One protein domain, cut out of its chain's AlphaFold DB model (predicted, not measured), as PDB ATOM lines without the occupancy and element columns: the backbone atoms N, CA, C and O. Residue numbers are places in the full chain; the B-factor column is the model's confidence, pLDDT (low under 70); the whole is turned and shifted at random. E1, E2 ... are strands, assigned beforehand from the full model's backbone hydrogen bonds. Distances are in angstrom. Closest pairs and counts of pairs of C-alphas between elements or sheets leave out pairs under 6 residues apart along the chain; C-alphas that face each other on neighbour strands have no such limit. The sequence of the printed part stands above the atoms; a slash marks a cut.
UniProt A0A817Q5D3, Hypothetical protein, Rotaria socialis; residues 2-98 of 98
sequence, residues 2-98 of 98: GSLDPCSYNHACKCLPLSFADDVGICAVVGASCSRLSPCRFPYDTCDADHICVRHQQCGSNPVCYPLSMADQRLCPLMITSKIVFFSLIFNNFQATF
ATOM      1  N   GLY A   2     156.763 159.586 146.663       39.91
ATOM      2  CA  GLY A   2     156.345 158.191 146.817       39.91
ATOM      3  C   GLY A   2     155.257 157.739 145.847       39.91
ATOM      4  O   GLY A   2     154.313 158.476 145.573       39.91
ATOM      5  N   SER A   3     155.397 156.511 145.349       44.38
ATOM      6  CA  SER A   3     154.317 155.782 144.697       44.38
ATOM      7  C   SER A   3     153.234 155.524 145.741       44.38
ATOM      8  O   SER A   3     153.423 154.709 146.641       44.38
ATOM      9  N   LEU A   4     152.127 156.258 145.657       49.28
ATOM     10  CA  LEU A   4     150.882 155.865 146.305       49.28
ATOM     11  C   LEU A   4     150.548 154.474 145.774       49.28
ATOM     12  O   LEU A   4     150.172 154.359 144.613       49.28
ATOM     13  N   ASP A   5     150.739 153.437 146.585       56.06
ATOM     14  CA  ASP A   5     150.159 152.129 146.309       56.06
ATOM     15  C   ASP A   5     148.640 152.347 146.210       56.06
ATOM     16  O   ASP A   5     148.000 152.628 147.224       56.06
ATOM     17  N   PRO A   6     148.014 152.262 145.023       62.59
ATOM     18  CA  PRO A   6     146.570 152.490 144.882       62.59
ATOM     19  C   PRO A   6     145.740 151.475 145.692       62.59
ATOM     20  O   PRO A   6     144.557 151.686 145.947       62.59
ATOM     21  N   CYS A   7     146.382 150.401 146.155       71.62
ATOM     22  CA  CYS A   7     145.813 149.334 146.963       71.62
ATOM     23  C   CYS A   7     145.955 149.562 148.489       71.62
ATOM     24  O   CYS A   7     145.766 148.621 149.258       71.62
ATOM     25  N   SER A   8     146.270 150.797 148.927       60.69
ATOM     26  CA  SER A   8     146.693 151.249 150.278       60.69
ATOM     27  C   SER A   8     145.804 150.880 151.490       60.69
ATOM     28  O   SER A   8     146.066 151.359 152.594       60.69
ATOM     29  N   TYR A   9     144.759 150.062 151.353       62.00
ATOM     30  CA  TYR A   9     143.885 149.710 152.481       62.00
ATOM     31  C   TYR A   9     144.471 148.622 153.400       62.00
ATOM     32  O   TYR A   9     144.066 148.511 154.554       62.00
ATOM     33  N   ASN A  10     145.428 147.813 152.922       66.44
ATOM     34  CA  ASN A  10     146.044 146.739 153.707       66.44
ATOM     35  C   ASN A  10     147.460 146.423 153.193       66.44
ATOM     36  O   ASN A  10     147.657 146.312 151.988       66.44
ATOM     37  N   HIS A  11     148.428 146.201 154.090       69.62
ATOM     38  CA  HIS A  11     149.794 145.776 153.738       69.62
ATOM     39  C   HIS A  11     149.852 144.440 152.978       69.62
ATOM     40  O   HIS A  11     150.831 144.159 152.288       69.62
ATOM     41  N   ALA A  12     148.816 143.609 153.110       76.12
ATOM     42  CA  ALA A  12     148.679 142.371 152.353       76.12
ATOM     43  C   ALA A  12     148.137 142.591 150.928       76.12
ATOM     44  O   ALA A  12     148.198 141.675 150.113       76.12
ATOM     45  N   CYS A  13     147.605 143.776 150.613       79.12
ATOM     46  CA  CYS A  13     147.085 144.100 149.291       79.12
ATOM     47  C   CYS A  13     148.213 144.604 148.387       79.12
ATOM     48  O   CYS A  13     148.973 145.493 148.766       79.12
ATOM     49  N   LYS A  14     148.326 144.041 147.183       82.50
ATOM     50  CA  LYS A  14     149.257 144.506 146.150       82.50
ATOM     51  C   LYS A  14     148.541 144.653 144.821       82.50
ATOM     52  O   LYS A  14     147.523 144.012 144.571       82.50
ATOM     53  N   CYS A  15     149.124 145.467 143.955       84.19
ATOM     54  CA  CYS A  15     148.720 145.544 142.562       84.19
ATOM     55  C   CYS A  15     149.261 144.322 141.804       84.19
ATOM     56  O   CYS A  15     150.475 144.166 141.662       84.19
ATOM     57  N   LEU A  16     148.370 143.443 141.345       86.38
ATOM     58  CA  LEU A  16     148.710 142.309 140.490       86.38
ATOM     59  C   LEU A  16     148.465 142.692 139.025       86.38
ATOM     60  O   LEU A  16     147.325 143.007 138.677       86.38
ATOM     61  N   PRO A  17     149.491 142.664 138.157       87.31
ATOM     62  CA  PRO A  17     149.313 142.934 136.741       87.31
ATOM     63  C   PRO A  17     148.332 141.975 136.091       87.31
ATOM     64  O   PRO A  17     148.401 140.768 136.329       87.31
ATOM     65  N   LEU A  18     147.456 142.489 135.238       85.88
ATOM     66  CA  LEU A  18     146.580 141.639 134.444       85.88
ATOM     67  C   LEU A  18     147.415 140.938 133.369       85.88
ATOM     68  O   LEU A  18     148.368 141.496 132.836       85.88
ATOM     69  N   SER A  19     147.088 139.689 133.031       84.25
ATOM     70  CA  SER A  19     147.852 138.988 131.990       84.25
ATOM     71  C   SER A  19     147.655 139.591 130.594       84.25
ATOM     72  O   SER A  19     148.480 139.340 129.715       84.25
ATOM     73  N   PHE A  20     146.560 140.329 130.394       78.31
ATOM     74  CA  PHE A  20     146.129 140.897 129.116       78.31
ATOM     75  C   PHE A  20     146.426 142.393 128.960       78.31
ATOM     76  O   PHE A  20     146.263 142.928 127.866       78.31
ATOM     77  N   ALA A  21     146.837 143.069 130.034       73.38
ATOM     78  CA  ALA A  21     147.153 144.491 130.040       73.38
ATOM     79  C   ALA A  21     148.439 144.711 130.842       73.38
ATOM     80  O   ALA A  21     148.498 144.399 132.029       73.38
ATOM     81  N   ASP A  22     149.481 145.228 130.188       71.00
ATOM     82  CA  ASP A  22     150.787 145.449 130.822       71.00
ATOM     83  C   ASP A  22     150.853 146.780 131.605       71.00
ATOM     84  O   ASP A  22     151.790 147.012 132.368       71.00
ATOM     85  N   ASP A  23     149.854 147.649 131.445       78.88
ATOM     86  CA  ASP A  23     149.727 148.974 132.062       78.88
ATOM     87  C   ASP A  23     148.645 149.041 133.156       78.88
ATOM     88  O   ASP A  23     148.592 149.999 133.936       78.88
ATOM     89  N   VAL A  24     147.812 148.002 133.270       83.38
ATOM     90  CA  VAL A  24     146.718 147.919 134.242       83.38
ATOM     91  C   VAL A  24     146.838 146.650 135.081       83.38
ATOM     92  O   VAL A  24     147.027 145.544 134.580       83.38
ATOM     93  N   GLY A  25     146.702 146.806 136.393       86.62
ATOM     94  CA  GLY A  25     146.589 145.709 137.341       86.62
ATOM     95  C   GLY A  25     145.286 145.761 138.128       86.62
ATOM     96  O   GLY A  25     144.493 146.695 138.007       86.62
ATOM     97  N   ILE A  26     145.100 144.767 138.990       86.38
ATOM     98  CA  ILE A  26     144.026 144.714 139.980       86.38
ATOM     99  C   ILE A  26     144.613 144.691 141.390       86.38
ATOM    100  O   ILE A  26     145.613 144.021 141.655       86.38
ATOM    101  N   CYS A  27     143.995 145.424 142.310       86.44
ATOM    102  CA  CYS A  27     144.333 145.331 143.722       86.44
ATOM    103  C   CYS A  27     143.844 144.002 144.290       86.44
ATOM    104  O   CYS A  27     142.651 143.708 144.241       86.44
ATOM    105  N   ALA A  28     144.755 143.205 144.840       85.44
ATOM    106  CA  ALA A  28     144.421 141.914 145.414       85.44
ATOM    107  C   ALA A  28     145.247 141.603 146.663       85.44
ATOM    108  O   ALA A  28     146.424 141.954 146.767       85.44
ATOM    109  N   VAL A  29     144.623 140.915 147.618       85.94
ATOM    110  CA  VAL A  29     145.263 140.462 148.853       85.94
ATOM    111  C   VAL A  29     146.133 139.258 148.539       85.94
ATOM    112  O   VAL A  29     145.615 138.178 148.274       85.94
ATOM    113  N   VAL A  30     147.449 139.436 148.603       79.75
ATOM    114  CA  VAL A  30     148.479 138.452 148.254       79.75
ATOM    115  C   VAL A  30     148.664 137.460 149.401       79.75
ATOM    116  O   VAL A  30     149.615 137.535 150.174       79.75
ATOM    117  N   GLY A  31     147.694 136.562 149.554       74.38
ATOM    118  CA  GLY A  31     147.707 135.498 150.565       74.38
ATOM    119  C   GLY A  31     147.688 134.085 149.979       74.38
ATOM    120  O   GLY A  31     147.944 133.118 150.696       74.38
ATOM    121  N   ALA A  32     147.384 133.943 148.686       76.81
ATOM    122  CA  ALA A  32     147.322 132.646 148.032       76.81
ATOM    123  C   ALA A  32     148.726 132.156 147.645       76.81
ATOM    124  O   ALA A  32     149.481 132.843 146.962       76.81
ATOM    125  N   SER A  33     149.076 130.936 148.061       83.62
ATOM    126  CA  SER A  33     150.283 130.269 147.567       83.62
ATOM    127  C   SER A  33     150.100 129.892 146.100       83.62
ATOM    128  O   SER A  33     149.055 129.367 145.724       83.62
ATOM    129  N   CYS A  34     151.151 130.049 145.297       83.31
ATOM    130  CA  CYS A  34     151.179 129.644 143.889       83.31
ATOM    131  C   CYS A  34     150.806 128.176 143.654       83.31
ATOM    132  O   CYS A  34     150.285 127.843 142.602       83.31
ATOM    133  N   SER A  35     151.022 127.309 144.647       84.56
ATOM    134  CA  SER A  35     150.608 125.899 144.605       84.56
ATOM    135  C   SER A  35     149.089 125.691 144.578       84.56
ATOM    136  O   SER A  35     148.627 124.617 144.208       84.56
ATOM    137  N   ARG A  36     148.310 126.703 144.981       84.62
ATOM    138  CA  ARG A  36     146.841 126.694 144.990       84.62
ATOM    139  C   ARG A  36     146.229 127.456 143.818       84.62
ATOM    140  O   ARG A  36     145.009 127.506 143.717       84.62
ATOM    141  N   LEU A  37     147.055 128.078 142.982       87.31
ATOM    142  CA  LEU A  37     146.603 128.869 141.849       87.31
ATOM    143  C   LEU A  37     146.822 128.068 140.570       87.31
ATOM    144  O   LEU A  37     147.920 127.575 140.309       87.31
ATOM    145  N   SER A  38     145.773 127.952 139.765       88.81
ATOM    146  CA  SER A  38     145.864 127.306 138.458       88.81
ATOM    147  C   SER A  38     146.520 128.254 137.454       88.81
ATOM    148  O   SER A  38     146.216 129.448 137.462       88.81
ATOM    149  N   PRO A  39     147.408 127.772 136.571       88.88
ATOM    150  CA  PRO A  39     147.950 128.596 135.498       88.88
ATOM    151  C   PRO A  39     146.847 128.979 134.502       88.88
ATOM    152  O   PRO A  39     145.953 128.183 134.221       88.88
ATOM    153  N   CYS A  40     146.946 130.174 133.925       88.88
ATOM    154  CA  CYS A  40     146.102 130.613 132.812       88.88
ATOM    155  C   CYS A  40     146.946 130.920 131.575       88.88
ATOM    156  O   CYS A  40     148.169 131.058 131.652       88.88
ATOM    157  N   ARG A  41     146.306 130.996 130.403       81.56
ATOM    158  CA  ARG A  41     146.983 131.326 129.142       81.56
ATOM    159  C   ARG A  41     146.174 132.313 128.320       81.56
ATOM    160  O   ARG A  41     145.314 131.920 127.546       81.56
ATOM    161  N   PHE A  42     146.535 133.586 128.389       67.44
ATOM    162  CA  PHE A  42     146.019 134.567 127.437       67.44
ATOM    163  C   PHE A  42     146.379 134.173 125.982       67.44
ATOM    164  O   PHE A  42     147.492 133.680 125.769       67.44
ATOM    165  N   PRO A  43     145.493 134.358 124.974       59.72
ATOM    166  CA  PRO A  43     144.189 135.049 124.979       59.72
ATOM    167  C   PRO A  43     142.983 134.199 125.395       59.72
ATOM    168  O   PRO A  43     141.859 134.693 125.406       59.72
ATOM    169  N   TYR A  44     143.190 132.930 125.725       62.94
ATOM    170  CA  TYR A  44     142.124 132.042 126.159       62.94
ATOM    171  C   TYR A  44     142.038 132.156 127.676       62.94
ATOM    172  O   TYR A  44     142.775 131.488 128.395       62.94
ATOM    173  N   ASP A  45     141.209 133.069 128.173       63.12
ATOM    174  CA  ASP A  45     140.981 133.212 129.611       63.12
ATOM    175  C   ASP A  45     140.354 131.903 130.133       63.12
ATOM    176  O   ASP A  45     139.149 131.691 130.073       63.12
ATOM    177  N   THR A  46     141.198 130.947 130.531       76.12
ATOM    178  CA  THR A  46     140.802 129.606 130.995       76.12
ATOM    179  C   THR A  46     140.405 129.607 132.467       76.12
ATOM    180  O   THR A  46     140.358 128.554 133.096       76.12
ATOM    181  N   CYS A  47     140.207 130.787 133.043       85.06
ATOM    182  CA  CYS A  47     139.806 130.939 134.425       85.06
ATOM    183  C   CYS A  47     138.288 130.776 134.554       85.06
ATOM    184  O   CYS A  47     137.535 131.178 133.669       85.06
ATOM    185  N   ASP A  48     137.839 130.182 135.662       86.00
ATOM    186  CA  ASP A  48     136.416 130.144 136.009       86.00
ATOM    187  C   ASP A  48     135.851 131.566 136.167       86.00
ATOM    188  O   ASP A  48     136.600 132.513 136.402       86.00
ATOM    189  N   ALA A  49     134.524 131.716 136.107       82.19
ATOM    190  CA  ALA A  49     133.840 133.015 136.168       82.19
ATOM    191  C   ALA A  49     134.200 133.872 137.404       82.19
ATOM    192  O   ALA A  49     134.139 135.098 137.342       82.19
ATOM    193  N   ASP A  50     134.614 133.234 138.503       87.44
ATOM    194  CA  ASP A  50     135.023 133.891 139.751       87.44
ATOM    195  C   ASP A  50     136.544 134.093 139.874       87.44
ATOM    196  O   ASP A  50     137.061 134.359 140.963       87.44
ATOM    197  N   HIS A  51     137.283 133.942 138.776       89.19
ATOM    198  CA  HIS A  51     138.731 134.088 138.726       89.19
ATOM    199  C   HIS A  51     139.158 135.042 137.612       89.19
ATOM    200  O   HIS A  51     138.473 135.227 136.613       89.19
ATOM    201  N   ILE A  52     140.334 135.637 137.780       86.75
ATOM    202  CA  ILE A  52     140.929 136.552 136.813       86.75
ATOM    203  C   ILE A  52     142.386 136.182 136.552       86.75
ATOM    204  O   ILE A  52     143.134 135.862 137.476       86.75
ATOM    205  N   CYS A  53     142.799 136.217 135.289       89.19
ATOM    206  CA  CYS A  53     144.158 135.870 134.895       89.19
ATOM    207  C   CYS A  53     145.134 137.029 135.171       89.19
ATOM    208  O   CYS A  53     145.111 138.067 134.502       89.19
ATOM    209  N   VAL A  54     146.026 136.849 136.150       87.94
ATOM    210  CA  VAL A  54     146.996 137.866 136.601       87.94
ATOM    211  C   VAL A  54     148.421 137.319 136.624       87.94
ATOM    212  O   VAL A  54     148.647 136.115 136.726       87.94
ATOM    213  N   ARG A  55     149.416 138.204 136.584       87.25
ATOM    214  CA  ARG A  55     150.829 137.859 136.770       87.25
ATOM    215  C   ARG A  55     151.209 138.016 138.234       87.25
ATOM    216  O   ARG A  55     151.437 139.116 138.730       87.25
ATOM    217  N   HIS A  56     151.304 136.898 138.935       86.06
ATOM    218  CA  HIS A  56     151.698 136.887 140.335       86.06
ATOM    219  C   HIS A  56     153.220 136.729 140.463       86.06
ATOM    220  O   HIS A  56     153.751 135.664 140.162       86.06
ATOM    221  N   GLN A  57     153.934 137.753 140.950       80.19
ATOM    222  CA  GLN A  57     155.412 137.761 140.989       80.19
ATOM    223  C   GLN A  57     156.030 136.552 141.714       80.19
ATOM    224  O   GLN A  57     157.098 136.084 141.331       80.19
ATOM    225  N   GLN A  58     155.364 136.018 142.744       83.56
ATOM    226  CA  GLN A  58     155.861 134.843 143.472       83.56
ATOM    227  C   GLN A  58     155.678 133.528 142.699       83.56
ATOM    228  O   GLN A  58     156.315 132.536 143.036       83.56
ATOM    229  N   CYS A  59     154.816 133.508 141.677       83.44
ATOM    230  CA  CYS A  59     154.523 132.319 140.867       83.44
ATOM    231  C   CYS A  59     155.393 132.248 139.606       83.44
ATOM    232  O   CYS A  59     155.216 131.362 138.771       83.44
ATOM    233  N   GLY A  60     156.357 133.165 139.484       83.44
ATOM    234  CA  GLY A  60     157.248 133.275 138.341       83.44
ATOM    235  C   GLY A  60     156.601 134.008 137.169       83.44
ATOM    236  O   GLY A  60     155.803 134.926 137.343       83.44
ATOM    237  N   SER A  61     156.999 133.623 135.958       78.06
ATOM    238  CA  SER A  61     156.605 134.304 134.718       78.06
ATOM    239  C   SER A  61     155.244 133.869 134.174       78.06
ATOM    240  O   SER A  61     154.714 134.530 133.284       78.06
ATOM    241  N   ASN A  62     154.684 132.764 134.673       83.31
ATOM    242  CA  ASN A  62     153.420 132.236 134.173       83.31
ATOM    243  C   ASN A  62     152.244 132.937 134.864       83.31
ATOM    244  O   ASN A  62     152.214 132.989 136.097       83.31
ATOM    245  N   PRO A  63     151.274 133.465 134.100       88.19
ATOM    246  CA  PRO A  63     150.082 134.040 134.687       88.19
ATOM    247  C   PRO A  63     149.208 132.938 135.302       88.19
ATOM    248  O   PRO A  63     149.242 131.774 134.892       88.19
ATOM    249  N   VAL A  64     148.444 133.315 136.319       90.56
ATOM    250  CA  VAL A  64     147.635 132.412 137.138       90.56
ATOM    251  C   VAL A  64     146.223 132.959 137.322       90.56
ATOM    252  O   VAL A  64     146.017 134.172 137.365       90.56
ATOM    253  N   CYS A  65     145.253 132.059 137.453       89.94
ATOM    254  CA  CYS A  65     143.878 132.375 137.807       89.94
ATOM    255  C   CYS A  65     143.803 132.750 139.284       89.94
ATOM    256  O   CYS A  65     143.969 131.900 140.160       89.94
ATOM    257  N   TYR A  66     143.553 134.024 139.556       89.19
ATOM    258  CA  TYR A  66     143.415 134.559 140.899       89.19
ATOM    259  C   TYR A  66     141.941 134.703 141.268       89.19
ATOM    260  O   TYR A  66     141.187 135.259 140.471       89.19
ATOM    261  N   PRO A  67     141.503 134.234 142.446       88.88
ATOM    262  CA  PRO A  67     140.104 134.333 142.838       88.88
ATOM    263  C   PRO A  67     139.703 135.794 143.065       88.88
ATOM    264  O   PRO A  67     140.359 136.529 143.808       88.88
ATOM    265  N   LEU A  68     138.580 136.202 142.472       87.00
ATOM    266  CA  LEU A  68     138.022 137.546 142.620       87.00
ATOM    267  C   LEU A  68     137.596 137.846 144.061       87.00
ATOM    268  O   LEU A  68     137.616 139.000 144.466       87.00
ATOM    269  N   SER A  69     137.301 136.825 144.872       85.25
ATOM    270  CA  SER A  69     137.032 136.980 146.311       85.25
ATOM    271  C   SER A  69     138.220 137.538 147.103       85.25
ATOM    272  O   SER A  69     138.043 138.055 148.204       85.25
ATOM    273  N   MET A  70     139.433 137.443 146.549       83.25
ATOM    274  CA  MET A  70     140.659 138.008 147.116       83.25
ATOM    275  C   MET A  70     141.107 139.281 146.380       83.25
ATOM    276  O   MET A  70     142.169 139.821 146.701       83.25
ATOM    277  N   ALA A  71     140.328 139.759 145.407       83.44
ATOM    278  CA  ALA A  71     140.577 140.977 144.648       83.44
ATOM    279  C   ALA A  71     139.567 142.073 145.026       83.44
ATOM    280  O   ALA A  71     138.375 141.827 145.158       83.44
ATOM    281  N   ASP A  72     140.034 143.311 145.164       74.06
ATOM    282  CA  ASP A  72     139.224 144.464 145.596       74.06
ATOM    283  C   ASP A  72     138.444 145.105 144.425       74.06
ATOM    284  O   ASP A  72     137.935 146.211 144.545       74.06
ATOM    285  N   GLN A  73     138.385 144.469 143.243       68.81
ATOM    286  CA  GLN A  73     137.820 144.999 141.976       68.81
ATOM    287  C   GLN A  73     138.377 146.361 141.501       68.81
ATOM    288  O   GLN A  73     138.147 146.774 140.365       68.81
ATOM    289  N   ARG A  74     139.145 147.059 142.336       79.06
ATOM    290  CA  ARG A  74     139.832 148.306 142.038       79.06
ATOM    291  C   ARG A  74     140.992 148.014 141.109       79.06
ATOM    292  O   ARG A  74     141.866 147.199 141.415       79.06
ATOM    293  N   LEU A  75     141.004 148.727 139.993       81.00
ATOM    294  CA  LEU A  75     142.128 148.726 139.077       81.00
ATOM    295  C   LEU A  75     143.234 149.627 139.621       81.00
ATOM    296  O   LEU A  75     142.978 150.691 140.189       81.00
ATOM    297  N   CYS A  76     144.470 149.196 139.429       82.31
ATOM    298  CA  CYS A  76     145.661 149.941 139.787       82.31
ATOM    299  C   CYS A  76     146.476 150.226 138.521       82.31
ATOM    300  O   CYS A  76     146.753 149.297 137.761       82.31
ATOM    301  N   PRO A  77     146.872 151.485 138.266       78.56
ATOM    302  CA  PRO A  77     147.788 151.775 137.176       78.56
ATOM    303  C   PRO A  77     149.152 151.171 137.513       78.56
ATOM    304  O   PRO A  77     149.767 151.518 138.527       78.56
ATOM    305  N   LEU A  78     149.640 150.278 136.658       71.06
ATOM    306  CA  LEU A  78     151.029 149.855 136.709       71.06
ATOM    307  C   LEU A  78     151.816 150.995 136.084       71.06
ATOM    308  O   LEU A  78     151.934 151.089 134.865       71.06
ATOM    309  N   MET A  79     152.323 151.911 136.909       59.66
ATOM    310  CA  MET A  79     153.294 152.879 136.417       59.66
ATOM    311  C   MET A  79     154.525 152.092 135.972       59.66
ATOM    312  O   MET A  79     155.404 151.785 136.782       59.66
ATOM    313  N   ILE A  80     154.578 151.761 134.678       52.78
ATOM    314  CA  ILE A  80     155.802 151.383 133.989       52.78
ATOM    315  C   ILE A  80     156.757 152.514 134.318       52.78
ATOM    316  O   ILE A  80     156.636 153.636 133.826       52.78
ATOM    317  N   THR A  81     157.664 152.246 135.251       46.44
ATOM    318  CA  THR A  81     158.712 153.187 135.584       46.44
ATOM    319  C   THR A  81     159.668 153.121 134.403       46.44
ATOM    320  O   THR A  81     160.668 152.411 134.446       46.44
ATOM    321  N   SER A  82     159.331 153.817 133.315       40.91
ATOM    322  CA  SER A  82     160.251 154.122 132.228       40.91
ATOM    323  C   SER A  82     161.350 155.007 132.803       40.91
ATOM    324  O   SER A  82     161.380 156.218 132.617       40.91
ATOM    325  N   LYS A  83     162.306 154.391 133.504       43.88
ATOM    326  CA  LYS A  83     163.668 154.911 133.646       43.88
ATOM    327  C   LYS A  83     164.435 154.692 132.334       43.88
ATOM    328  O   LYS A  83     165.529 154.150 132.334       43.88
ATOM    329  N   ILE A  84     163.837 155.067 131.211       48.56
ATOM    330  CA  ILE A  84     164.432 155.154 129.875       48.56
ATOM    331  C   ILE A  84     163.570 156.254 129.233       48.56
ATOM    332  O   ILE A  84     162.421 155.998 128.910       48.56
ATOM    333  N   VAL A  85     163.896 157.546 129.254       46.69
ATOM    334  CA  VAL A  85     164.997 158.229 128.565       46.69
ATOM    335  C   VAL A  85     165.139 159.621 129.209       46.69
ATOM    336  O   VAL A  85     164.366 160.513 128.891       46.69
ATOM    337  N   PHE A  86     166.080 159.845 130.129       44.59
ATOM    338  CA  PHE A  86     166.416 161.219 130.566       44.59
ATOM    339  C   PHE A  86     167.889 161.386 130.979       44.59
ATOM    340  O   PHE A  86     168.216 162.248 131.771       44.59
ATOM    341  N   PHE A  87     168.793 160.572 130.440       44.25
ATOM    342  CA  PHE A  87     170.251 160.769 130.457       44.25
ATOM    343  C   PHE A  87     170.741 159.933 129.258       44.25
ATOM    344  O   PHE A  87     170.618 158.717 129.302       44.25
ATOM    345  N   SER A  88     171.117 160.444 128.082       44.16
ATOM    346  CA  SER A  88     172.009 161.570 127.816       44.16
ATOM    347  C   SER A  88     171.799 162.111 126.386       44.16
ATOM    348  O   SER A  88     172.540 161.760 125.473       44.16
ATOM    349  N   LEU A  89     170.812 162.987 126.170       45.56
ATOM    350  CA  LEU A  89     170.785 163.893 124.999       45.56
ATOM    351  C   LEU A  89     171.195 165.328 125.376       45.56
ATOM    352  O   LEU A  89     170.897 166.286 124.671       45.56
ATOM    353  N   ILE A  90     171.917 165.481 126.490       52.28
ATOM    354  CA  ILE A  90     172.506 166.754 126.916       52.28
ATOM    355  C   ILE A  90     174.011 166.558 127.139       52.28
ATOM    356  O   ILE A  90     174.502 166.600 128.257       52.28
ATOM    357  N   PHE A  91     174.747 166.329 126.055       44.97
ATOM    358  CA  PHE A  91     176.074 166.929 125.890       44.97
ATOM    359  C   PHE A  91     176.053 167.670 124.559       44.97
ATOM    360  O   PHE A  91     176.475 167.190 123.512       44.97
ATOM    361  N   ASN A  92     175.437 168.847 124.621       41.22
ATOM    362  CA  ASN A  92     175.653 169.905 123.656       41.22
ATOM    363  C   ASN A  92     177.134 170.332 123.713       41.22
ATOM    364  O   ASN A  92     177.649 170.557 124.802       41.22
ATOM    365  N   ASN A  93     177.738 170.504 122.533       45.91
ATOM    366  CA  ASN A  93     178.751 171.516 122.201       45.91
ATOM    367  C   ASN A  93     180.005 171.653 123.097       45.91
ATOM    368  O   ASN A  93     179.959 172.393 124.072       45.91
ATOM    369  N   PHE A  94     181.155 171.102 122.665       48.53
ATOM    370  CA  PHE A  94     182.430 171.849 122.513       48.53
ATOM    371  C   PHE A  94     183.564 170.963 121.947       48.53
ATOM    372  O   PHE A  94     183.971 170.018 122.610       48.53
ATOM    373  N   GLN A  95     184.061 171.294 120.745       40.09
ATOM    374  CA  GLN A  95     185.386 171.035 120.120       40.09
ATOM    375  C   GLN A  95     185.152 171.124 118.595       40.09
ATOM    376  O   GLN A  95     184.563 170.221 118.021       40.09
ATOM    377  N   ALA A  96     185.398 172.210 117.855       44.03
ATOM    378  CA  ALA A  96     186.492 173.184 117.856       44.03
ATOM    379  C   ALA A  96     187.884 172.546 117.760       44.03
ATOM    380  O   ALA A  96     188.641 172.632 118.717       44.03
ATOM    381  N   THR A  97     188.215 171.911 116.625       40.50
ATOM    382  CA  THR A  97     189.444 172.163 115.827       40.50
ATOM    383  C   THR A  97     189.443 171.301 114.558       40.50
ATOM    384  O   THR A  97     189.389 170.081 114.671       40.50
ATOM    385  N   PHE A  98     189.498 171.923 113.377       44.00
ATOM    386  CA  PHE A  98     190.509 171.711 112.327       44.00
ATOM    387  C   PHE A  98     190.337 172.777 111.239       44.00
ATOM    388  O   PHE A  98     189.171 173.109 110.930       44.00
TER     389      PHE A  98
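Overview. This is residues 2 to 98 of the 98 residues of the protein "Hypothetical protein" of Rotaria socialis (UniProt A0A817Q5D3). With little regular structure, a small head of loops holds sheet E1 - E2 - E5 and hairpin E3 and E4, both antiparallel, while residues 81 to 98 stick out as a tail. Five strands, E1 to E5 in order, hold 26 of the 97 printed residues: all strand, no named helix. The whole is extended, spanning 72 by 31 by 20 A, with a radius of gyration of the C-alphas of 19.5 A.

Along the chain. Find E1, residues 13 to 17, from C-alpha 13 at (147.085, 144.100, 149.291). Then come E2, 24 to 29, 16.5 A long; E3, 51 to 54; E4, 64 to 67; and E5, 71 to 77, ending at (147.788, 151.775, 137.176).

Arrangement. Look at inner strand E2: within hydrogen-bond range are N 14 and O 28, 2.9 A, in its hairpin with E1, and N 25 and O 76, 2.8 A, with E5. In hairpin E3 and E4, see N 52 and O 66, 2.8 A. The closest C-alphas of E1 and E3, Pro 17 and Val 54, are 5.6 A apart.

Size, cuts and confidence. The body without residues 81 to 98 spans 35 by 23 by 23 A. The printed part has no cut; link E2 to E3 is long. Residues 79 to 98 are among those under pLDDT 70.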